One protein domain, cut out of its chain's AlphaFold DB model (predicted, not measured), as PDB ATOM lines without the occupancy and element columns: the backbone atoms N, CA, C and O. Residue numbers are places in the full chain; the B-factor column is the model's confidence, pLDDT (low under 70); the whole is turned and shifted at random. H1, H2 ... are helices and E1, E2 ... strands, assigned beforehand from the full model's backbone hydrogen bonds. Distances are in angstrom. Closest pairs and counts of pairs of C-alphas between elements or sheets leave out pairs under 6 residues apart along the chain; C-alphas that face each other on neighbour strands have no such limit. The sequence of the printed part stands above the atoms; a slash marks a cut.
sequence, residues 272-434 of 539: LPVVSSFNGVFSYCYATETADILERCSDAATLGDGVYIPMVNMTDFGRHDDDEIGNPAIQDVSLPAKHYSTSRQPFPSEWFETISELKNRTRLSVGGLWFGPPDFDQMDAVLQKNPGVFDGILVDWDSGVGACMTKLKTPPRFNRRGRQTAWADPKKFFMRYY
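What this domain is: This is residues 272 to 434 of the 539 residues of an uncharacterized protein of Cystoisospora suis (UniProt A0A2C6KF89). A small sheet of five parallel strands, strongly twisted and curled like part of a barrel, has H2 and H4 over one face of its E1 to E3 part, with H1 side by side with H4. H5 only grazes the sheet, H3 lies near the end of E3 at Phe 371, and residues 311 to 336 and 397 to 429, two long stretches with no named element, loop out from this body. The printed part has 163 residues with five named helices and five named strands, along the chain E1 H1 H2 E2 H3 H4 E3 H5 E4 E5; the sheet's order is E1 E2 E3 E4 E5. The class is mixed, helices and strands, with under half of the residues in named elements. The whole is compact, with a radius of gyration of the C-alphas of 16.4 A and spans of 46 by 43 by 30 A.

How they stand to each other: The sheet runs E1, residues 282 to 284, E2, residues 306 to 310, E3, residues 365 to 371, E4, residues 392 to 396, and E5, residues 430 to 433. Within hydrogen-bond range are N 308 and O 283, 2.8 A, for E1 and E2; N 367 and O 307, 2.8 A, for E2 and E3; N 368 and O 392, 2.8 A, for E3 and E4; and N 432 and O 393, 2.8 A, for E4 and E5. H2, residues 297 to 302, and H4, residues 349 to 362, make two layers with the sheet, helices on one face of it, at heights of 8.3 A and 8.6 A. H4 touches H2 with residues 358 to 362 alone, closest at the C-alphas of Thr 362 and Ala 301, 6.0 A. H1, residues 290 to 295, is not on the sheet but touches H4, closest at the C-alphas of Thr 290 and Trp 351, 5.4 A, at a shallow tilt of 9 degrees, the same way. H5, residues 376 to 385, only grazes the sheet with residues 379 to 383. H3, residues 337 to 343, is not on the sheet and touches no helix. Three strand-helix-strand units, parallel neighbour strands with helices between, have right-handed crossovers: E1, H1 H2, E2; E2, H3 H4, E3; and E3, H5, E4. Every O i to N i+4 pair is within hydrogen-bond range in H3, H4 and H5; H1 has 1 of 2, and H2 has 0 of 2 but 3 of 3 O i to N i+3 pairs.

Where its parts are: E1 begins at C-alpha 282 (118.086, 182.592, 150.381), and E5 ends at C-alpha 433 (124.913, 180.363, 161.451). From first to last C-alpha, H4 measures 20.3 A, E3 19.4 A, H5 14.1 A, E2 13.5 A and E4 13.1 A.

The domain as a whole: The C-alphas of Glu 324 and Gly 418, the two farthest apart, are 50.7 A apart. The printed part has no cut, and the links E2 to H3 and E4 to E5 are long. Mean pLDDT of the printed part is 73.0, with 68 residues under 70, among them 272 to 289 and 317 to 334.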
ATOM      1  N   LEU A 272     111.086 179.302 134.510       43.41
ATOM      2  CA  LEU A 272     110.554 180.091 135.620       43.41
ATOM      3  C   LEU A 272     111.178 181.500 135.581       43.41
ATOM      4  O   LEU A 272     112.349 181.627 135.199       43.41
ATOM      5  N   PRO A 273     110.433 182.565 135.925       42.38
ATOM      6  CA  PRO A 273     110.986 183.910 135.985       42.38
ATOM      7  C   PRO A 273     112.020 183.977 137.114       42.38
ATOM      8  O   PRO A 273     111.699 184.269 138.259       42.38
ATOM      9  N   VAL A 274     113.272 183.675 136.771       49.47
ATOM     10  CA  VAL A 274     114.427 183.811 137.655       49.47
ATOM     11  C   VAL A 274     114.631 185.296 137.923       49.47
ATOM     12  O   VAL A 274     114.687 186.095 136.980       49.47
ATOM     13  N   VAL A 275     114.766 185.670 139.194       45.41
ATOM     14  CA  VAL A 275     115.159 187.029 139.576       45.41
ATOM     15  C   VAL A 275     116.476 187.356 138.864       45.41
ATOM     16  O   VAL A 275     117.510 186.738 139.088       45.41
ATOM     17  N   SER A 276     116.446 188.304 137.924       42.22
ATOM     18  CA  SER A 276     117.572 188.543 137.007       42.22
ATOM     19  C   SER A 276     118.771 189.254 137.652       42.22
ATOM     20  O   SER A 276     119.767 189.518 136.977       42.22
ATOM     21  N   SER A 277     118.667 189.622 138.929       46.34
ATOM     22  CA  SER A 277     119.674 190.375 139.672       46.34
ATOM     23  C   SER A 277     119.982 189.690 140.994       46.34
ATOM     24  O   SER A 277     119.056 189.486 141.774       46.34
ATOM     25  N   PHE A 278     121.272 189.446 141.252       48.31
ATOM     26  CA  PHE A 278     121.763 188.963 142.542       48.31
ATOM     27  C   PHE A 278     121.255 189.867 143.670       48.31
ATOM     28  O   PHE A 278     121.680 191.021 143.774       48.31
ATOM     29  N   ASN A 279     120.331 189.357 144.478       47.50
ATOM     30  CA  ASN A 279     119.751 190.052 145.626       47.50
ATOM     31  C   ASN A 279     120.280 189.516 146.972       47.50
ATOM     32  O   ASN A 279     119.975 190.087 148.015       47.50
ATOM     33  N   GLY A 280     121.100 188.460 146.951       50.03
ATOM     34  CA  GLY A 280     121.685 187.806 148.119       50.03
ATOM     35  C   GLY A 280     120.696 186.975 148.941       50.03
ATOM     36  O   GLY A 280     121.068 186.489 150.010       50.03
ATOM     37  N   VAL A 281     119.460 186.820 148.462       51.28
ATOM     38  CA  VAL A 281     118.357 186.191 149.193       51.28
ATOM     39  C   VAL A 281     118.447 184.677 149.120       51.28
ATOM     40  O   VAL A 281     118.637 184.117 148.042       51.28
ATOM     41  N   PHE A 282     118.266 184.032 150.271       56.09
ATOM     42  CA  PHE A 282     118.086 182.592 150.381       56.09
ATOM     43  C   PHE A 282     116.760 182.297 151.082       56.09
ATOM     44  O   PHE A 282     116.405 182.989 152.033       56.09
ATOM     45  N   SER A 283     116.043 181.281 150.612       53.59
ATOM     46  CA  SER A 283     114.804 180.802 151.234       53.59
ATOM     47  C   SER A 283     115.033 179.465 151.929       53.59
ATOM     48  O   SER A 283     115.767 178.628 151.414       53.59
ATOM     49  N   TYR A 284     114.386 179.223 153.064       59.06
ATOM     50  CA  TYR A 284     114.347 177.888 153.659       59.06
ATOM     51  C   TYR A 284     113.389 176.989 152.880       59.06
ATOM     52  O   TYR A 284     112.273 177.401 152.574       59.06
ATOM     53  N   CYS A 285     113.811 175.762 152.584       65.06
ATOM     54  CA  CYS A 285     112.953 174.715 152.050       65.06
ATOM     55  C   CYS A 285     113.082 173.459 152.917       65.06
ATOM     56  O   CYS A 285     114.051 172.703 152.809       65.06
ATOM     57  N   TYR A 286     112.092 173.238 153.780       62.53
ATOM     58  CA  TYR A 286     111.995 172.060 154.643       62.53
ATOM     59  C   TYR A 286     111.319 170.905 153.901       62.53
ATOM     60  O   TYR A 286     110.246 170.452 154.279       62.53
ATOM     61  N   ALA A 287     111.930 170.448 152.807       62.09
ATOM     62  CA  ALA A 287     111.461 169.243 152.138       62.09
ATOM     63  C   ALA A 287     111.539 168.051 153.112       62.09
ATOM     64  O   ALA A 287     112.549 167.883 153.803       62.09
ATOM     65  N   THR A 288     110.489 167.233 153.154       57.84
ATOM     66  CA  THR A 288     110.435 165.993 153.947       57.84
ATOM     67  C   THR A 288     110.630 164.767 153.079       57.84
ATOM     68  O   THR A 288     111.225 163.780 153.508       57.84
ATOM     69  N   GLU A 289     110.197 164.861 151.824       69.44
ATOM     70  CA  GLU A 289     110.346 163.811 150.833       69.44
ATOM     71  C   GLU A 289     111.103 164.308 149.607       69.44
ATOM     72  O   GLU A 289     111.146 165.497 149.290       69.44
ATOM     73  N   THR A 290     111.713 163.372 148.883       75.19
ATOM     74  CA  THR A 290     112.467 163.687 147.667       75.19
ATOM     75  C   THR A 290     111.599 164.425 146.638       75.19
ATOM     76  O   THR A 290     112.084 165.333 145.964       75.19
ATOM     77  N   ALA A 291     110.312 164.071 146.545       72.88
ATOM     78  CA  ALA A 291     109.363 164.694 145.624       72.88
ATOM     79  C   ALA A 291     109.175 166.200 145.892       72.88
ATOM     80  O   ALA A 291     109.107 166.988 144.945       72.88
ATOM     81  N   ASP A 292     109.207 166.618 147.164       68.31
ATOM     82  CA  ASP A 292     109.004 168.016 147.560       68.31
ATOM     83  C   ASP A 292     110.122 168.940 147.058       68.31
ATOM     84  O   ASP A 292     109.913 170.141 146.883       68.31
ATOM     85  N   ILE A 293     111.322 168.407 146.800       74.06
ATOM     86  CA  ILE A 293     112.483 169.219 146.420       74.06
ATOM     87  C   ILE A 293     112.241 169.940 145.090       74.06
ATOM     88  O   ILE A 293     112.556 171.123 144.955       74.06
ATOM     89  N   LEU A 294     111.701 169.246 144.086       75.12
ATOM     90  CA  LEU A 294     111.440 169.860 142.783       75.12
ATOM     91  C   LEU A 294     110.129 170.643 142.776       75.12
ATOM     92  O   LEU A 294     110.061 171.685 142.122       75.12
ATOM     93  N   GLU A 295     109.116 170.164 143.497       64.19
ATOM     94  CA  GLU A 295     107.800 170.800 143.540       64.19
ATOM     95  C   GLU A 295     107.825 172.110 144.334       64.19
ATOM     96  O   GLU A 295     107.376 173.130 143.823       64.19
ATOM     97  N   ARG A 296     108.407 172.110 145.540       62.75
ATOM     98  CA  ARG A 296     108.350 173.249 146.473       62.75
ATOM     99  C   ARG A 296     109.606 174.104 146.443       62.75
ATOM    100  O   ARG A 296     109.527 175.326 146.358       62.75
ATOM    101  N   CYS A 297     110.796 173.494 146.466       67.00
ATOM    102  CA  CYS A 297     112.024 174.293 146.551       67.00
ATOM    103  C   CYS A 297     112.336 175.063 145.254       67.00
ATOM    104  O   CYS A 297     113.167 175.973 145.270       67.00
ATOM    105  N   SER A 298     111.702 174.722 144.126       67.88
ATOM    106  CA  SER A 298     111.900 175.440 142.861       67.88
ATOM    107  C   SER A 298     111.273 176.834 142.852       67.88
ATOM    108  O   SER A 298     111.813 177.730 142.195       67.88
ATOM    109  N   ASP A 299     110.242 177.062 143.667       63.69
ATOM    110  CA  ASP A 299     109.595 178.367 143.816       63.69
ATOM    111  C   ASP A 299     110.535 179.424 144.404       63.69
ATOM    112  O   ASP A 299     110.408 180.612 144.084       63.69
ATOM    113  N   ALA A 300     111.558 179.011 145.162       61.22
ATOM    114  CA  ALA A 300     112.594 179.911 145.667       61.22
ATOM    115  C   ALA A 300     113.313 180.679 144.537       61.22
ATOM    116  O   ALA A 300     113.771 181.801 144.748       61.22
ATOM    117  N   ALA A 301     113.341 180.138 143.311       58.25
ATOM    118  CA  ALA A 301     113.922 180.795 142.134       58.25
ATOM    119  C   ALA A 301     113.209 182.097 141.745       58.25
ATOM    120  O   ALA A 301     113.789 182.954 141.074       58.25
ATOM    121  N   THR A 302     111.953 182.248 142.168       54.75
ATOM    122  CA  THR A 302     111.163 183.466 141.959       54.75
ATOM    123  C   THR A 302     111.411 184.523 143.037       54.75
ATOM    124  O   THR A 302     111.071 185.690 142.841       54.75
ATOM    125  N   LEU A 303     112.024 184.132 144.159       53.19
ATOM    126  CA  LEU A 303     112.201 184.958 145.354       53.19
ATOM    127  C   LEU A 303     113.649 185.433 145.529       53.19
ATOM    128  O   LEU A 303     113.884 186.559 145.980       53.19
ATOM    129  N   GLY A 304     114.631 184.607 145.163       56.62
ATOM    130  CA  GLY A 304     116.024 184.893 145.474       56.62
ATOM    131  C   GLY A 304     117.065 184.125 144.676       56.62
ATOM    132  O   GLY A 304     116.780 183.464 143.679       56.62
ATOM    133  N   ASP A 305     118.298 184.257 145.155       59.34
ATOM    134  CA  ASP A 305     119.497 183.677 144.554       59.34
ATOM    135  C   ASP A 305     119.760 182.246 145.025       59.34
ATOM    136  O   ASP A 305     120.545 181.523 144.403       59.34
ATOM    137  N   GLY A 306     119.148 181.832 146.138       63.12
ATOM    138  CA  GLY A 306     119.404 180.521 146.705       63.12
ATOM    139  C   GLY A 306     118.322 179.955 147.609       63.12
ATOM    140  O   GLY A 306     117.313 180.588 147.913       63.12
ATOM    141  N   VAL A 307     118.551 178.717 148.029       68.69
ATOM    142  CA  VAL A 307     117.649 177.952 148.891       68.69
ATOM    143  C   VAL A 307     118.449 177.108 149.881       68.69
ATOM    144  O   VAL A 307     119.514 176.590 149.535       68.69
ATOM    145  N   TYR A 308     117.959 176.985 151.111       76.69
ATOM    146  CA  TYR A 308     118.477 176.089 152.137       76.69
ATOM    147  C   TYR A 308     117.680 174.796 152.155       76.69
ATOM    148  O   TYR A 308     116.464 174.832 152.308       76.69
ATOM    149  N   ILE A 309     118.368 173.665 152.001       82.12
ATOM    150  CA  ILE A 309     117.752 172.333 151.989       82.12
ATOM    151  C   ILE A 309     118.465 171.446 153.017       82.12
ATOM    152  O   ILE A 309     119.704 171.448 153.040       82.12
ATOM    153  N   PRO A 310     117.736 170.675 153.849       83.50
ATOM    154  CA  PRO A 310     118.315 169.747 154.814       83.50
ATOM    155  C   PRO A 310     119.404 168.843 154.225       83.50
ATOM    156  O   PRO A 310     119.221 168.173 153.206       83.50
ATOM    157  N   MET A 311     120.562 168.808 154.890       91.50
ATOM    158  CA  MET A 311     121.668 167.903 154.537       91.50
ATOM    159  C   MET A 311     121.565 166.537 155.214       91.50
ATOM    160  O   MET A 311     122.201 165.572 154.783       91.50
ATOM    161  N   VAL A 312     120.814 166.481 156.309       86.56
ATOM    162  CA  VAL A 312     120.585 165.308 157.152       86.56
ATOM    163  C   VAL A 312     119.113 165.272 157.529       86.56
ATOM    164  O   VAL A 312     118.502 166.326 157.710       86.56
ATOM    165  N   ASN A 313     118.556 164.070 157.620       81.44
ATOM    166  CA  ASN A 313     117.178 163.878 158.032       81.44
ATOM    167  C   ASN A 313     117.118 163.971 159.555       81.44
ATOM    168  O   ASN A 313     117.801 163.213 160.244       81.44
ATOM    169  N   MET A 314     116.350 164.914 160.074       75.50
ATOM    170  CA  MET A 314     116.193 165.131 161.503       75.50
ATOM    171  C   MET A 314     114.851 164.522 161.904       75.50
ATOM    172  O   MET A 314     113.815 165.061 161.550       75.50
ATOM    173  N   THR A 315     114.861 163.375 162.587       73.19
ATOM    174  CA  THR A 315     113.624 162.615 162.862       73.19
ATOM    175  C   THR A 315     112.876 163.082 164.102       73.19
ATOM    176  O   THR A 315     111.795 162.586 164.383       73.19
ATOM    177  N   ASP A 316     113.506 163.930 164.909       72.31
ATOM    178  CA  ASP A 316     112.963 164.375 166.184       72.31
ATOM    179  C   ASP A 316     113.607 165.708 166.582       72.31
ATOM    180  O   ASP A 316     114.815 165.787 166.849       72.31
ATOM    181  N   PHE A 317     112.781 166.751 166.632       69.19
ATOM    182  CA  PHE A 317     113.143 168.104 167.057       69.19
ATOM    183  C   PHE A 317     112.854 168.364 168.545       69.19
ATOM    184  O   PHE A 317     112.908 169.508 168.992       69.19
ATOM    185  N   GLY A 318     112.556 167.318 169.320       62.81
ATOM    186  CA  GLY A 318     112.271 167.372 170.752       62.81
ATOM    187  C   GLY A 318     110.979 168.090 171.099       62.81
ATOM    188  O   GLY A 318     110.855 168.597 172.211       62.81
ATOM    189  N   ARG A 319     110.048 168.173 170.148       59.66
ATOM    190  CA  ARG A 319     108.763 168.828 170.356       59.66
ATOM    191  C   ARG A 319     107.796 167.842 170.997       59.66
ATOM    192  O   ARG A 319     107.640 166.740 170.485       59.66
ATOM    193  N   HIS A 320     107.154 168.228 172.101       49.12
ATOM    194  CA  HIS A 320     105.949 167.521 172.550       49.12
ATOM    195  C   HIS A 320     104.810 167.727 171.543       49.12
ATOM    196  O   HIS A 320     104.765 168.751 170.867       49.12
ATOM    197  N   ASP A 321     103.911 166.761 171.465       50.28
ATOM    198  CA  ASP A 321     102.707 166.717 170.631       50.28
ATOM    199  C   ASP A 321     101.436 167.120 171.401       50.28
ATOM    200  O   ASP A 321     100.392 167.359 170.806       50.28
ATOM    201  N   ASP A 322     101.537 167.237 172.725       46.94
ATOM    202  CA  ASP A 322     100.419 167.562 173.610       46.94
ATOM    203  C   ASP A 322     100.077 169.066 173.582       46.94
ATOM    204  O   ASP A 322     100.821 169.903 174.104       46.94
ATOM    205  N   ASP A 323      98.948 169.421 172.972       45.38
ATOM    206  CA  ASP A 323      98.439 170.790 172.887       45.38
ATOM    207  C   ASP A 323      97.899 171.323 174.227       45.38
ATOM    208  O   ASP A 323      97.804 172.543 174.406       45.38
ATOM    209  N   GLU A 324      97.617 170.444 175.196       41.41
ATOM    210  CA  GLU A 324      97.236 170.815 176.560       41.41
ATOM    211  C   GLU A 324      98.445 171.292 177.383       41.41
ATOM    212  O   GLU A 324      98.291 172.123 178.284       41.41
ATOM    213  N   ILE A 325      99.659 170.824 177.055       41.34
ATOM    214  CA  ILE A 325     100.916 171.259 177.695       41.34
ATOM    215  C   ILE A 325     101.364 172.637 177.175       41.34
ATOM    216  O   ILE A 325     101.959 173.422 177.921       41.34
ATOM    217  N   GLY A 326     101.057 172.974 175.921       45.94
ATOM    218  CA  GLY A 326     101.383 174.271 175.328       45.94
ATOM    219  C   GLY A 326     101.448 174.236 173.804       45.94
ATOM    220  O   GLY A 326     101.238 173.206 173.179       45.94
ATOM    221  N   ASN A 327     101.759 175.373 173.172       41.22
ATOM    222  CA  ASN A 327     101.943 175.401 171.719       41.22
ATOM    223  C   ASN A 327     103.224 174.638 171.351       41.22
ATOM    224  O   ASN A 327     104.310 175.105 171.708       41.22
ATOM    225  N   PRO A 328     103.146 173.547 170.573       37.50
ATOM    226  CA  PRO A 328     104.316 172.743 170.282       37.50
ATOM    227  C   PRO A 328     105.360 173.429 169.389       37.50
ATOM    228  O   PRO A 328     106.516 173.018 169.320       37.50
ATOM    229  N   ALA A 329     104.977 174.540 168.754       36.81
ATOM    230  CA  ALA A 329     105.878 175.418 168.019       36.81
ATOM    231  C   ALA A 329     106.638 176.425 168.904       36.81
ATOM    232  O   ALA A 329     107.568 177.062 168.421       36.81
ATOM    233  N   ILE A 330     106.227 176.606 170.163       40.84
ATOM    234  CA  ILE A 330     106.776 177.586 171.108       40.84
ATOM    235  C   ILE A 330     107.164 176.826 172.378       40.84
ATOM    236  O   ILE A 330     106.526 176.945 173.422       40.84
ATOM    237  N   GLN A 331     108.194 175.995 172.268       47.53
ATOM    238  CA  GLN A 331     108.721 175.231 173.391       47.53
ATOM    239  C   GLN A 331     110.161 175.665 173.682       47.53
ATOM    240  O   GLN A 331     110.987 175.743 172.770       47.53
ATOM    241  N   ASP A 332     110.479 175.872 174.963       48.69
ATOM    242  CA  ASP A 332     111.855 175.995 175.464       48.69
ATOM    243  C   ASP A 332     112.520 174.603 175.471       48.69
ATOM    244  O   ASP A 332     112.864 174.047 176.519       48.69
ATOM    245  N   VAL A 333     112.656 173.976 174.297       54.94
ATOM    246  CA  VAL A 333     113.266 172.647 174.193       54.94
ATOM    247  C   VAL A 333     114.775 172.788 174.268       54.94
ATOM    248  O   VAL A 333     115.435 172.962 173.252       54.94
ATOM    249  N   SER A 334     115.348 172.665 175.464       68.12
ATOM    250  CA  SER A 334     116.803 172.623 175.615       68.12
ATOM    251  C   SER A 334     117.355 171.258 175.195       68.12
ATOM    252  O   SER A 334     117.540 170.354 176.013       68.12
ATOM    253  N   LEU A 335     117.599 171.087 173.894       72.25
ATOM    254  CA  LEU A 335     118.058 169.816 173.335       72.25
ATOM    255  C   LEU A 335     119.548 169.562 173.618       72.25
ATOM    256  O   LEU A 335     120.398 170.360 173.199       72.25
ATOM    257  N   PRO A 336     119.927 168.443 174.265       80.56
ATOM    258  CA  PRO A 336     121.331 168.105 174.472       80.56
ATOM    259  C   PRO A 336     121.988 167.643 173.164       80.56
ATOM    260  O   PRO A 336     121.346 167.063 172.291       80.56
ATOM    261  N   ALA A 337     123.312 167.791 173.049       80.94
ATOM    262  CA  ALA A 337     124.067 167.365 171.861       80.94
ATOM    263  C   ALA A 337     123.837 165.886 171.475       80.94
ATOM    264  O   ALA A 337     123.842 165.547 170.292       80.94
ATOM    265  N   LYS A 338     123.598 165.021 172.473       85.12
ATOM    266  CA  LYS A 338     123.284 163.598 172.278       85.12
ATOM    267  C   LYS A 338     121.964 163.379 171.531       85.12
ATOM    268  O   LYS A 338     121.891 162.453 170.738       85.12
ATOM    269  N   HIS A 339     120.957 164.227 171.749       84.19
ATOM    270  CA  HIS A 339     119.674 164.147 171.041       84.19
ATOM    271  C   HIS A 339     119.874 164.353 169.543       84.19
ATOM    272  O   HIS A 339     119.490 163.527 168.722       84.19
ATOM    273  N   TYR A 340     120.596 165.415 169.185       82.12
ATOM    274  CA  TYR A 340     120.900 165.699 167.790       82.12
ATOM    275  C   TYR A 340     121.670 164.562 167.119       82.12
ATOM    276  O   TYR A 340     121.429 164.290 165.949       82.12
ATOM    277  N   SER A 341     122.614 163.912 167.805       83.06
ATOM    278  CA  SER A 341     123.379 162.821 167.191       83.06
ATOM    279  C   SER A 341     122.566 161.538 167.011       83.06
ATOM    280  O   SER A 341     122.830 160.808 166.059       83.06
ATOM    281  N   THR A 342     121.583 161.264 167.873       83.88
ATOM    282  CA  THR A 342     120.701 160.092 167.740       83.88
ATOM    283  C   THR A 342     119.592 160.297 166.720       83.88
ATOM    284  O   THR A 342     119.231 159.358 166.013       83.88
ATOM    285  N   SER A 343     119.084 161.521 166.620       80.75
ATOM    286  CA  SER A 343     117.927 161.844 165.786       80.75
ATOM    287  C   SER A 343     118.328 162.254 164.356       80.75
ATOM    288  O   SER A 343     117.477 162.355 163.477       80.75
ATOM    289  N   ARG A 344     119.628 162.470 164.082       85.56
ATOM    290  CA  ARG A 344     120.154 162.719 162.727       85.56
ATOM    291  C   ARG A 344     120.356 161.410 161.973       85.56
ATOM    292  O   ARG A 344     121.285 160.653 162.253       85.56
ATOM    293  N   GLN A 345     119.555 161.203 160.940       85.56
ATOM    294  CA  GLN A 345     119.675 160.099 159.998       85.56
ATOM    295  C   GLN A 345     120.237 160.581 158.648       85.56
ATOM    296  O   GLN A 345     120.002 161.715 158.224       85.56
ATOM    297  N   PRO A 346     121.018 159.751 157.939       89.75
ATOM    298  CA  PRO A 346     121.493 160.094 156.605       89.75
ATOM    299  C   PRO A 346     120.356 159.998 155.579       89.75
ATOM    300  O   PRO A 346     119.634 159.003 155.542       89.75
ATOM    301  N   PHE A 347     120.252 160.981 154.685       91.50
ATOM    302  CA  PHE A 347     119.381 160.873 153.512       91.50
ATOM    303  C   PHE A 347     119.916 159.851 152.482       91.50
ATOM    304  O   PHE A 347     121.135 159.626 152.402       91.50
ATOM    305  N   PRO A 348     119.030 159.236 151.670       92.31
ATOM    306  CA  PRO A 348     119.429 158.384 150.549       92.31
ATOM    307  C   PRO A 348     120.127 159.192 149.440       92.31
ATOM    308  O   PRO A 348     120.067 160.417 149.414       92.31
ATOM    309  N   SER A 349     120.803 158.521 148.498       93.06
ATOM    310  CA  SER A 349     121.497 159.203 147.387       93.06
ATOM    311  C   SER A 349     120.548 160.001 146.490       93.06
ATOM    312  O   SER A 349     120.901 161.096 146.061       93.06
ATOM    313  N   GLU A 350     119.339 159.481 146.277       94.56
ATOM    314  CA  GLU A 350     118.286 160.095 145.458       94.56
ATOM    315  C   GLU A 350     117.935 161.522 145.915       94.56
ATOM    316  O   GLU A 350     117.704 162.404 145.090       94.56
ATOM    317  N   TRP A 351     118.000 161.784 147.225       94.56
ATOM    318  CA  TRP A 351     117.827 163.119 147.804       94.56
ATOM    319  C   TRP A 351     118.806 164.130 147.194       94.56
ATOM    320  O   TRP A 351     118.426 165.182 146.685       94.56
ATOM    321  N   PHE A 352     120.095 163.782 147.178       96.38
ATOM    322  CA  PHE A 352     121.165 164.653 146.687       96.38
ATOM    323  C   PHE A 352     121.187 164.756 145.155       96.38
ATOM    324  O   PHE A 352     121.552 165.802 144.604       96.38
ATOM    325  N   GLU A 353     120.784 163.692 144.460       95.62
ATOM    326  CA  GLU A 353     120.578 163.702 143.007       95.62
ATOM    327  C   GLU A 353     119.472 164.695 142.629       95.62
ATOM    328  O   GLU A 353     119.670 165.532 141.746       95.62
ATOM    329  N   THR A 354     118.372 164.702 143.381       92.81
ATOM    330  CA  THR A 354     117.236 165.607 143.165       92.81
ATOM    331  C   THR A 354     117.589 167.066 143.464       92.81
ATOM    332  O   THR A 354     117.232 167.962 142.699       92.81
ATOM    333  N   ILE A 355     118.387 167.337 144.504       93.56
ATOM    334  CA  ILE A 355     118.930 168.688 144.752       93.56
ATOM    335  C   ILE A 355     119.817 169.149 143.585       93.56
ATOM    336  O   ILE A 355     119.769 170.309 143.168       93.56
ATOM    337  N   SER A 356     120.635 168.251 143.033       94.56
ATOM    338  CA  SER A 356     121.478 168.576 141.875       94.56
ATOM    339  C   SER A 356     120.632 168.914 140.650       94.56
ATOM    340  O   SER A 356     120.950 169.842 139.902       94.56
ATOM    341  N   GLU A 357     119.535 168.188 140.453       91.75
ATOM    342  CA  GLU A 357     118.560 168.482 139.413       91.75
ATOM    343  C   GLU A 357     117.890 169.846 139.621       91.75
ATOM    344  O   GLU A 357     117.848 170.641 138.677       91.75
ATOM    345  N   LEU A 358     117.459 170.162 140.846       86.06
ATOM    346  CA  LEU A 358     116.912 171.470 141.203       86.06
ATOM    347  C   LEU A 358     117.873 172.593 140.794       86.06
ATOM    348  O   LEU A 358     117.475 173.493 140.055       86.06
ATOM    349  N   LYS A 359     119.151 172.506 141.189       90.12
ATOM    350  CA  LYS A 359     120.191 173.487 140.822       90.12
ATOM    351  C   LYS A 359     120.316 173.669 139.319       90.12
ATOM    352  O   LYS A 359     120.432 174.794 138.837       90.12
ATOM    353  N   ASN A 360     120.298 172.571 138.570       88.56
ATOM    354  CA  ASN A 360     120.433 172.617 137.118       88.56
ATOM    355  C   ASN A 360     119.216 173.273 136.450       88.56
ATOM    356  O   ASN A 360     119.386 174.018 135.482       88.56
ATOM    357  N   ARG A 361     118.007 173.025 136.969       85.50
ATOM    358  CA  ARG A 361     116.752 173.575 136.434       85.50
ATOM    359  C   ARG A 361     116.572 175.057 136.771       85.50
ATOM    360  O   ARG A 361     116.213 175.838 135.892       85.50
ATOM    361  N   THR A 362     116.840 175.456 138.013       80.00
ATOM    362  CA  THR A 362     116.520 176.804 138.521       80.00
ATOM    363  C   THR A 362     117.707 177.759 138.547       80.00
ATOM    364  O   THR A 362     117.514 178.972 138.583       80.00
ATOM    365  N   ARG A 363     118.937 177.230 138.502       83.62
ATOM    366  CA  ARG A 363     120.194 177.968 138.722       83.62
ATOM    367  C   ARG A 363     120.329 178.588 140.116       83.62
ATOM    368  O   ARG A 363     121.208 179.428 140.305       83.62
ATOM    369  N   LEU A 364     119.502 178.166 141.072       74.75
ATOM    370  CA  LEU A 364     119.637 178.541 142.476       74.75
ATOM    371  C   LEU A 364     120.983 178.071 143.038       74.75
ATOM    372  O   LEU A 364     121.444 176.961 142.757       74.75
ATOM    373  N   SER A 365     121.580 178.899 143.890       80.06
ATOM    374  CA  SER A 365     122.612 178.455 144.823       80.06
ATOM    375  C   SER A 365     121.949 177.628 145.923       80.06
ATOM    376  O   SER A 365     120.981 178.076 146.529       80.06
ATOM    377  N   VAL A 366     122.470 176.445 146.241       86.56
ATOM    378  CA  VAL A 366     121.881 175.612 147.304       86.56
ATOM    379  C   VAL A 366     122.791 175.602 148.515       86.56
ATOM    380  O   VAL A 366     123.926 175.132 148.449       86.56
ATOM    381  N   GLY A 367     122.292 176.125 149.628       84.31
ATOM    382  CA  GLY A 367     122.898 175.963 150.937       84.31
ATOM    383  C   GLY A 367     122.386 174.692 151.607       84.31
ATOM    384  O   GLY A 367     121.210 174.357 151.522       84.31
ATOM    385  N   GLY A 368     123.267 173.971 152.279       85.25
ATOM    386  CA  GLY A 368     122.877 172.850 153.114       85.25
ATOM    387  C   GLY A 368     122.412 173.333 154.482       85.25
ATOM    388  O   GLY A 368     123.135 174.081 155.133       85.25
ATOM    389  N   LEU A 369     121.227 172.920 154.915       79.75
ATOM    390  CA  LEU A 369     120.705 173.211 156.246       79.75
ATOM    391  C   LEU A 369     121.136 172.115 157.222       79.75
ATOM    392  O   LEU A 369     120.941 170.921 156.967       79.75
ATOM    393  N   TRP A 370     121.749 172.530 158.324       84.88
ATOM    394  CA  TRP A 370     122.250 171.654 159.368       84.88
ATOM    395  C   TRP A 370     121.586 171.961 160.702       84.88
ATOM    396  O   TRP A 370     121.748 173.064 161.208       84.88
ATOM    397  N   PHE A 371     120.938 170.970 161.308       79.81
ATOM    398  CA  PHE A 371     120.267 171.137 162.593       79.81
ATOM    399  C   PHE A 371     121.163 170.772 163.779       79.81
ATOM    400  O   PHE A 371     121.783 169.703 163.821       79.81
ATOM    401  N   GLY A 372     121.183 171.655 164.771       78.38
ATOM    402  CA  GLY A 372     121.899 171.479 166.026       78.38
ATOM    403  C   GLY A 372     123.359 171.943 165.994       78.38
ATOM    404  O   GLY A 372     123.792 172.642 165.072       78.38
ATOM    405  N   PRO A 373     124.153 171.560 167.013       82.94
ATOM    406  CA  PRO A 373     125.532 172.010 167.134       82.94
ATOM    407  C   PRO A 373     126.364 171.579 165.913       82.94
ATOM    408  O   PRO A 373     126.139 170.487 165.373       82.94
ATOM    409  N   PRO A 374     127.350 172.390 165.481       83.00
ATOM    410  CA  PRO A 374     128.173 172.052 164.328       83.00
ATOM    411  C   PRO A 374     128.943 170.737 164.528       83.00
ATOM    412  O   PRO A 374     129.830 170.650 165.379       83.00
ATOM    413  N   ASP A 375     128.663 169.736 163.691       89.31
ATOM    414  CA  ASP A 375     129.491 168.534 163.549       89.31
ATOM    415  C   ASP A 375     130.251 168.598 162.223       89.31
ATOM    416  O   ASP A 375     129.807 168.104 161.183       89.31
ATOM    417  N   PHE A 376     131.409 169.256 162.252       88.94
ATOM    418  CA  PHE A 376     132.196 169.479 161.044       88.94
ATOM    419  C   PHE A 376     132.645 168.169 160.381       88.94
ATOM    420  O   PHE A 376     132.694 168.098 159.157       88.94
ATOM    421  N   ASP A 377     132.940 167.110 161.136       90.12
ATOM    422  CA  ASP A 377     133.371 165.850 160.524       90.12
ATOM    423  C   ASP A 377     132.215 165.181 159.757       90.12
ATOM    424  O   ASP A 377     132.421 164.674 158.650       90.12
ATOM    425  N   GLN A 378     130.993 165.215 160.299       91.00
ATOM    426  CA  GLN A 378     129.821 164.671 159.610       91.00
ATOM    427  C   GLN A 378     129.395 165.545 158.418       91.00
ATOM    428  O   GLN A 378     129.103 165.003 157.348       91.00
ATOM    429  N   MET A 379     129.427 166.875 158.551       91.62
ATOM    430  CA  MET A 379     129.195 167.797 157.429       91.62
ATOM    431  C   MET A 379     130.184 167.541 156.281       91.62
ATOM    432  O   MET A 379     129.777 167.418 155.125       91.62
ATOM    433  N   ASP A 380     131.481 167.415 156.591       92.56
ATOM    434  CA  ASP A 380     132.538 167.132 155.609       92.56
ATOM    435  C   ASP A 380     132.279 165.801 154.897       92.56
ATOM    436  O   ASP A 380     132.383 165.718 153.673       92.56
ATOM    437  N   ALA A 381     131.865 164.769 155.639       92.31
ATOM    438  CA  ALA A 381     131.537 163.469 155.068       92.31
ATOM    439  C   ALA A 381     130.370 163.537 154.064       92.31
ATOM    440  O   ALA A 381     130.454 162.921 152.996       92.31
ATOM    441  N   VAL A 382     129.307 164.296 154.362       93.44
ATOM    442  CA  VAL A 382     128.167 164.483 153.443       93.44
ATOM    443  C   VAL A 382     128.600 165.228 152.179       93.44
ATOM    444  O   VAL A 382     128.269 164.796 151.073       93.44
ATOM    445  N   LEU A 383     129.381 166.303 152.321       92.19
ATOM    446  CA  LEU A 383     129.871 167.098 151.189       92.19
ATOM    447  C   LEU A 383     130.852 166.325 150.300       92.19
ATOM    448  O   LEU A 383     130.784 166.424 149.077       92.19
ATOM    449  N   GLN A 384     131.758 165.540 150.889       91.31
ATOM    450  CA  GLN A 384     132.706 164.717 150.130       91.31
ATOM    451  C   GLN A 384     132.007 163.600 149.355       91.31
ATOM    452  O   GLN A 384     132.435 163.265 148.250       91.31
ATOM    453  N   LYS A 385     130.943 163.018 149.923       93.31
ATOM    454  CA  LYS A 385     130.138 161.993 149.247       93.31
ATOM    455  C   LYS A 385     129.314 162.581 148.095       93.31
ATOM    456  O   LYS A 385     129.098 161.887 147.107       93.31
ATOM    457  N   ASN A 386     128.905 163.844 148.213       92.69
ATOM    458  CA  ASN A 386     128.023 164.529 147.268       92.69
ATOM    459  C   ASN A 386     128.653 165.850 146.769       92.69
ATOM    460  O   ASN A 386     128.184 166.942 147.113       92.69
ATOM    461  N   PRO A 387     129.741 165.787 145.978       89.94
ATOM    462  CA  PRO A 387     130.479 166.975 145.566       89.94
ATOM    463  C   PRO A 387     129.648 167.872 144.638       89.94
ATOM    464  O   PRO A 387     129.045 167.406 143.676       89.94
ATOM    465  N   GLY A 388     129.662 169.182 144.896       87.50
ATOM    466  CA  GLY A 388     128.993 170.187 144.056       87.50
ATOM    467  C   GLY A 388     127.488 170.341 144.291       87.50
ATOM    468  O   GLY A 388     126.881 171.247 143.714       87.50
ATOM    469  N   VAL A 389     126.893 169.521 145.164       93.12
ATOM    470  CA  VAL A 389     125.477 169.635 145.542       93.12
ATOM    471  C   VAL A 389     125.239 170.908 146.349       93.12
ATOM    472  O   VAL A 389     124.384 171.708 145.991       93.12
ATOM    473  N   PHE A 390     126.059 171.174 147.362       91.88
ATOM    474  CA  PHE A 390     125.914 172.357 148.211       91.88
ATOM    475  C   PHE A 390     126.989 173.408 147.913       91.88
ATOM    476  O   PHE A 390     128.176 173.094 147.819       91.88
ATOM    477  N   ASP A 391     126.562 174.663 147.778       84.81
ATOM    478  CA  ASP A 391     127.404 175.853 147.590       84.81
ATOM    479  C   ASP A 391     127.755 176.535 148.921       84.81
ATOM    480  O   ASP A 391     128.558 177.465 148.962       84.81
ATOM    481  N   GLY A 392     127.163 176.076 150.018       82.25
ATOM    482  CA  GLY A 392     127.456 176.529 151.367       82.25
ATOM    483  C   GLY A 392     126.635 175.768 152.396       82.25
ATOM    484  O   GLY A 392     125.894 174.856 152.039       82.25
ATOM    485  N   ILE A 393     126.770 176.129 153.668       79.25
ATOM    486  CA  ILE A 393     126.014 175.546 154.780       79.25
ATOM    487  C   ILE A 393     125.444 176.662 155.650       79.25
ATOM    488  O   ILE A 393     126.101 177.683 155.866       79.25
ATOM    489  N   LEU A 394     124.235 176.445 156.151       75.81
ATOM    490  CA  LEU A 394     123.647 177.165 157.264       75.81
ATOM    491  C   LEU A 394     123.503 176.211 158.447       75.81
ATOM    492  O   LEU A 394     122.865 175.166 158.338       75.81
ATOM    493  N   VAL A 395     124.122 176.573 159.565       76.62
ATOM    494  CA  VAL A 395     123.978 175.863 160.833       76.62
ATOM    495  C   VAL A 395     122.843 176.494 161.620       76.62
ATOM    496  O   VAL A 395     122.975 177.608 162.127       76.62
ATOM    497  N   ASP A 396     121.758 175.750 161.726       74.06
ATOM    498  CA  ASP A 396     120.593 176.037 162.541       74.06
ATOM    499  C   ASP A 396     120.723 175.330 163.894       74.06
ATOM    500  O   ASP A 396     120.280 174.197 164.089       74.06
ATOM    501  N   TRP A 397     121.430 175.980 164.822       73.75
ATOM    502  CA  TRP A 397     121.582 175.505 166.198       73.75
ATOM    503  C   TRP A 397     120.598 176.223 167.121       73.75
ATOM    504  O   TRP A 397     120.999 176.872 168.087       73.75
ATOM    505  N   ASP A 398     119.316 176.121 166.789       64.94
ATOM    506  CA  ASP A 398     118.236 176.681 167.589       64.94
ATOM    507  C   ASP A 398     117.953 175.841 168.845       64.94
ATOM    508  O   ASP A 398     118.115 174.619 168.835       64.94
ATOM    509  N   SER A 399     117.583 176.499 169.945       55.69
ATOM    510  CA  SER A 399     117.147 175.924 171.232       55.69
ATOM    511  C   SER A 399     118.061 174.863 171.878       55.69
ATOM    512  O   SER A 399     117.746 174.300 172.918       55.69
ATOM    513  N   GLY A 400     119.244 174.566 171.340       65.62
ATOM    514  CA  GLY A 400     120.132 173.552 171.908       65.62
ATOM    515  C   GLY A 400     120.746 173.972 173.249       65.62
ATOM    516  O   GLY A 400     121.072 175.137 173.462       65.62
ATOM    517  N   VAL A 401     121.013 173.007 174.134       72.06
ATOM    518  CA  VAL A 401     121.832 173.245 175.336       72.06
ATOM    519  C   VAL A 401     123.180 173.818 174.903       72.06
ATOM    520  O   VAL A 401     123.915 173.204 174.123       72.06
ATOM    521  N   GLY A 402     123.534 174.989 175.424       71.88
ATOM    522  CA  GLY A 402     124.774 175.665 175.079       71.88
ATOM    523  C   GLY A 402     124.752 176.432 173.757       71.88
ATOM    524  O   GLY A 402     125.802 176.988 173.423       71.88
ATOM    525  N   ALA A 403     123.622 176.474 173.036       69.19
ATOM    526  CA  ALA A 403     123.478 177.182 171.766       69.19
ATOM    527  C   ALA A 403     123.873 178.643 171.924       69.19
ATOM    528  O   ALA A 403     123.239 179.409 172.644       69.19
ATOM    529  N   CYS A 404     124.979 179.032 171.303       68.38
ATOM    530  CA  CYS A 404     125.491 180.372 171.479       68.38
ATOM    531  C   CYS A 404     126.438 180.766 170.362       68.38
ATOM    532  O   CYS A 404     127.405 180.052 170.077       68.38
ATOM    533  N   MET A 405     126.217 181.950 169.794       62.16
ATOM    534  CA  MET A 405     127.042 182.463 168.705       62.16
ATOM    535  C   MET A 405     128.509 182.625 169.106       62.16
ATOM    536  O   MET A 405     129.403 182.314 168.323       62.16
ATOM    537  N   THR A 406     128.778 183.024 170.352       60.41
ATOM    538  CA  THR A 406     130.155 183.191 170.851       60.41
ATOM    539  C   THR A 406     130.895 181.865 171.041       60.41
ATOM    540  O   THR A 406     132.121 181.855 171.128       60.41
ATOM    541  N   LYS A 407     130.177 180.733 171.071       66.69
ATOM    542  CA  LYS A 407     130.758 179.387 171.189       66.69
ATOM    543  C   LYS A 407     131.022 178.727 169.837       66.69
ATOM    544  O   LYS A 407     131.600 177.638 169.789       66.69
ATOM    545  N   LEU A 408     130.623 179.363 168.735       67.62
ATOM    546  CA  LEU A 408     130.862 178.838 167.399       67.62
ATOM    547  C   LEU A 408     132.344 178.922 167.045       67.62
ATOM    548  O   LEU A 408     132.963 179.985 167.035       67.62
ATOM    549  N   LYS A 409     132.914 177.767 166.716       69.12
ATOM    550  CA  LYS A 409     134.292 177.667 166.240       69.12
ATOM    551  C   LYS A 409     134.342 177.958 164.745       69.12
ATOM    552  O   LYS A 409     133.436 177.588 163.998       69.12
ATOM    553  N   THR A 410     135.443 178.556 164.297       71.19
ATOM    554  CA  THR A 410     135.735 178.680 162.865       71.19
ATOM    555  C   THR A 410     135.756 177.286 162.221       71.19
ATOM    556  O   THR A 410     136.419 176.397 162.765       71.19
ATOM    557  N   PRO A 411     135.086 177.078 161.069       79.50
ATOM    558  CA  PRO A 411     135.107 175.795 160.378       79.50
ATOM    559  C   PRO A 411     136.544 175.333 160.105       79.50
ATOM    560  O   PRO A 411     137.332 176.081 159.511       79.50
ATOM    561  N   PRO A 412     136.924 174.114 160.518       82.88
ATOM    562  CA  PRO A 412     138.292 173.648 160.378       82.88
ATOM    563  C   PRO A 412     138.632 173.419 158.902       82.88
ATOM    564  O   PRO A 412     137.808 172.947 158.118       82.88
ATOM    565  N   ARG A 413     139.869 173.736 158.504       85.62
ATOM    566  CA  ARG A 413     140.354 173.487 157.128       85.62
ATOM    567  C   ARG A 413     140.732 172.026 156.877       85.62
ATOM    568  O   ARG A 413     140.855 171.614 155.727       85.62
ATOM    569  N   PHE A 414     140.947 171.269 157.947       88.88
ATOM    570  CA  PHE A 414     141.304 169.858 157.915       88.88
ATOM    571  C   PHE A 414     140.424 169.101 158.902       88.88
ATOM    572  O   PHE A 414     140.197 169.580 160.012       88.88
ATOM    573  N   ASN A 415     139.940 167.929 158.505       87.38
ATOM    574  CA  ASN A 415     139.191 167.053 159.401       87.38
ATOM    575  C   ASN A 415     140.129 166.332 160.381       87.38
ATOM    576  O   ASN A 415     141.357 166.389 160.250       87.38
ATOM    577  N   ARG A 416     139.566 165.584 161.340       86.69
ATOM    578  CA  ARG A 416     140.355 164.842 162.351       86.69
ATOM    579  C   ARG A 416     141.358 163.840 161.764       86.69
ATOM    580  O   ARG A 416     142.289 163.429 162.445       86.69
ATOM    581  N   ARG A 417     141.183 163.435 160.501       88.00
ATOM    582  CA  ARG A 417     142.082 162.513 159.781       88.00
ATOM    583  C   ARG A 417     143.181 163.239 158.996       88.00
ATOM    584  O   ARG A 417     143.902 162.593 158.238       88.00
ATOM    585  N   GLY A 418     143.289 164.562 159.128       88.38
ATOM    586  CA  GLY A 418     144.272 165.389 158.428       88.38
ATOM    587  C   GLY A 418     143.982 165.589 156.938       88.38
ATOM    588  O   GLY A 418     144.860 166.045 156.207       88.38
ATOM    589  N   ARG A 419     142.780 165.245 156.457       88.94
ATOM    590  CA  ARG A 419     142.369 165.519 155.072       88.94
ATOM    591  C   ARG A 419     141.750 166.905 154.988       88.94
ATOM    592  O   ARG A 419     141.075 167.333 155.920       88.94
ATOM    593  N   GLN A 420     141.985 167.591 153.875       90.38
ATOM    594  CA  GLN A 420     141.375 168.889 153.609       90.38
ATOM    595  C   GLN A 420     139.850 168.738 153.558       90.38
ATOM    596  O   GLN A 420     139.348 167.809 152.923       90.38
ATOM    597  N   THR A 421     139.136 169.622 154.250       88.19
ATOM    598  CA  THR A 421     137.670 169.608 154.278       88.19
ATOM    599  C   THR A 421     137.090 170.117 152.962       88.19
ATOM    600  O   THR A 421     137.711 170.923 152.262       88.19
ATOM    601  N   ALA A 422     135.882 169.670 152.619       86.00
ATOM    602  CA  ALA A 422     135.237 169.985 151.344       86.00
ATOM    603  C   ALA A 422     135.018 171.497 151.116       86.00
ATOM    604  O   ALA A 422     135.031 171.960 149.977       86.00
ATOM    605  N   TRP A 423     134.877 172.283 152.188       82.69
ATOM    606  CA  TRP A 423     134.714 173.743 152.129       82.69
ATOM    607  C   TRP A 423     136.029 174.531 152.120       82.69
ATOM    608  O   TRP A 423     136.010 175.752 151.993       82.69
ATOM    609  N   ALA A 424     137.187 173.880 152.270       79.56
ATOM    610  CA  ALA A 424     138.465 174.587 152.384       79.56
ATOM    611  C   ALA A 424     139.005 175.133 151.048       79.56
ATOM    612  O   ALA A 424     139.943 175.936 151.070       79.56
ATOM    613  N   ASP A 425     138.459 174.673 149.919       62.69
ATOM    614  CA  ASP A 425     138.966 174.915 148.560       62.69
ATOM    615  C   ASP A 425     138.048 175.765 147.649       62.69
ATOM    616  O   ASP A 425     138.565 176.547 146.840       62.69
ATOM    617  N   PRO A 426     136.703 175.726 147.754       61.97
ATOM    618  CA  PRO A 426     135.874 176.572 146.910       61.97
ATOM    619  C   PRO A 426     135.887 178.010 147.441       61.97
ATOM    620  O   PRO A 426     135.301 178.310 148.475       61.97
ATOM    621  N   LYS A 427     136.476 178.950 146.683       57.81
ATOM    622  CA  LYS A 427     136.459 180.405 146.987       57.81
ATOM    623  C   LYS A 427     135.054 181.006 147.179       57.81
ATOM    624  O   LYS A 427     134.946 182.156 147.587       57.81
ATOM    625  N   LYS A 428     134.008 180.266 146.804       65.25
ATOM    626  CA  LYS A 428     132.600 180.665 146.883       65.25
ATOM    627  C   LYS A 428     131.811 179.903 147.953       65.25
ATOM    628  O   LYS A 428     130.647 180.232 148.138       65.25
ATOM    629  N   PHE A 429     132.412 178.910 148.619       69.94
ATOM    630  CA  PHE A 429     131.709 178.153 149.649       69.94
ATOM    631  C   PHE A 429     131.465 179.040 150.862       69.94
ATOM    632  O   PHE A 429     132.411 179.622 151.396       69.94
ATOM    633  N   PHE A 430     130.213 179.145 151.292       70.81
ATOM    634  CA  PHE A 430     129.855 179.939 152.461       70.81
ATOM    635  C   PHE A 430     129.491 179.047 153.652       70.81
ATOM    636  O   PHE A 430     128.956 177.956 153.493       70.81
ATOM    637  N   MET A 431     129.761 179.531 154.861       71.50
ATOM    638  CA  MET A 431     129.263 178.950 156.107       71.50
ATOM    639  C   MET A 431     128.540 180.057 156.864       71.50
ATOM    640  O   MET A 431     129.110 181.130 157.066       71.50
ATOM    641  N   ARG A 432     127.288 179.813 157.239       66.94
ATOM    642  CA  ARG A 432     126.436 180.739 157.984       66.94
ATOM    643  C   ARG A 432     125.889 180.042 159.223       66.94
ATOM    644  O   ARG A 432     125.867 178.816 159.289       66.94
ATOM    645  N   TYR A 433     125.453 180.839 160.186       62.94
ATOM    646  CA  TYR A 433     124.913 180.363 161.451       62.94
ATOM    647  C   TYR A 433     123.644 181.151 161.761       62.94
ATOM    648  O   TYR A 433     123.658 182.380 161.674       62.94
ATOM    649  N   TYR A 434     122.572 180.440 162.086       60.53
ATOM    650  CA  TYR A 434     121.310 181.023 162.518       60.53
ATOM    651  C   TYR A 434     121.381 181.407 164.002       60.53
ATOM    652  O   TYR A 434     122.047 180.740 164.794       60.53
TER     653      TYR A 434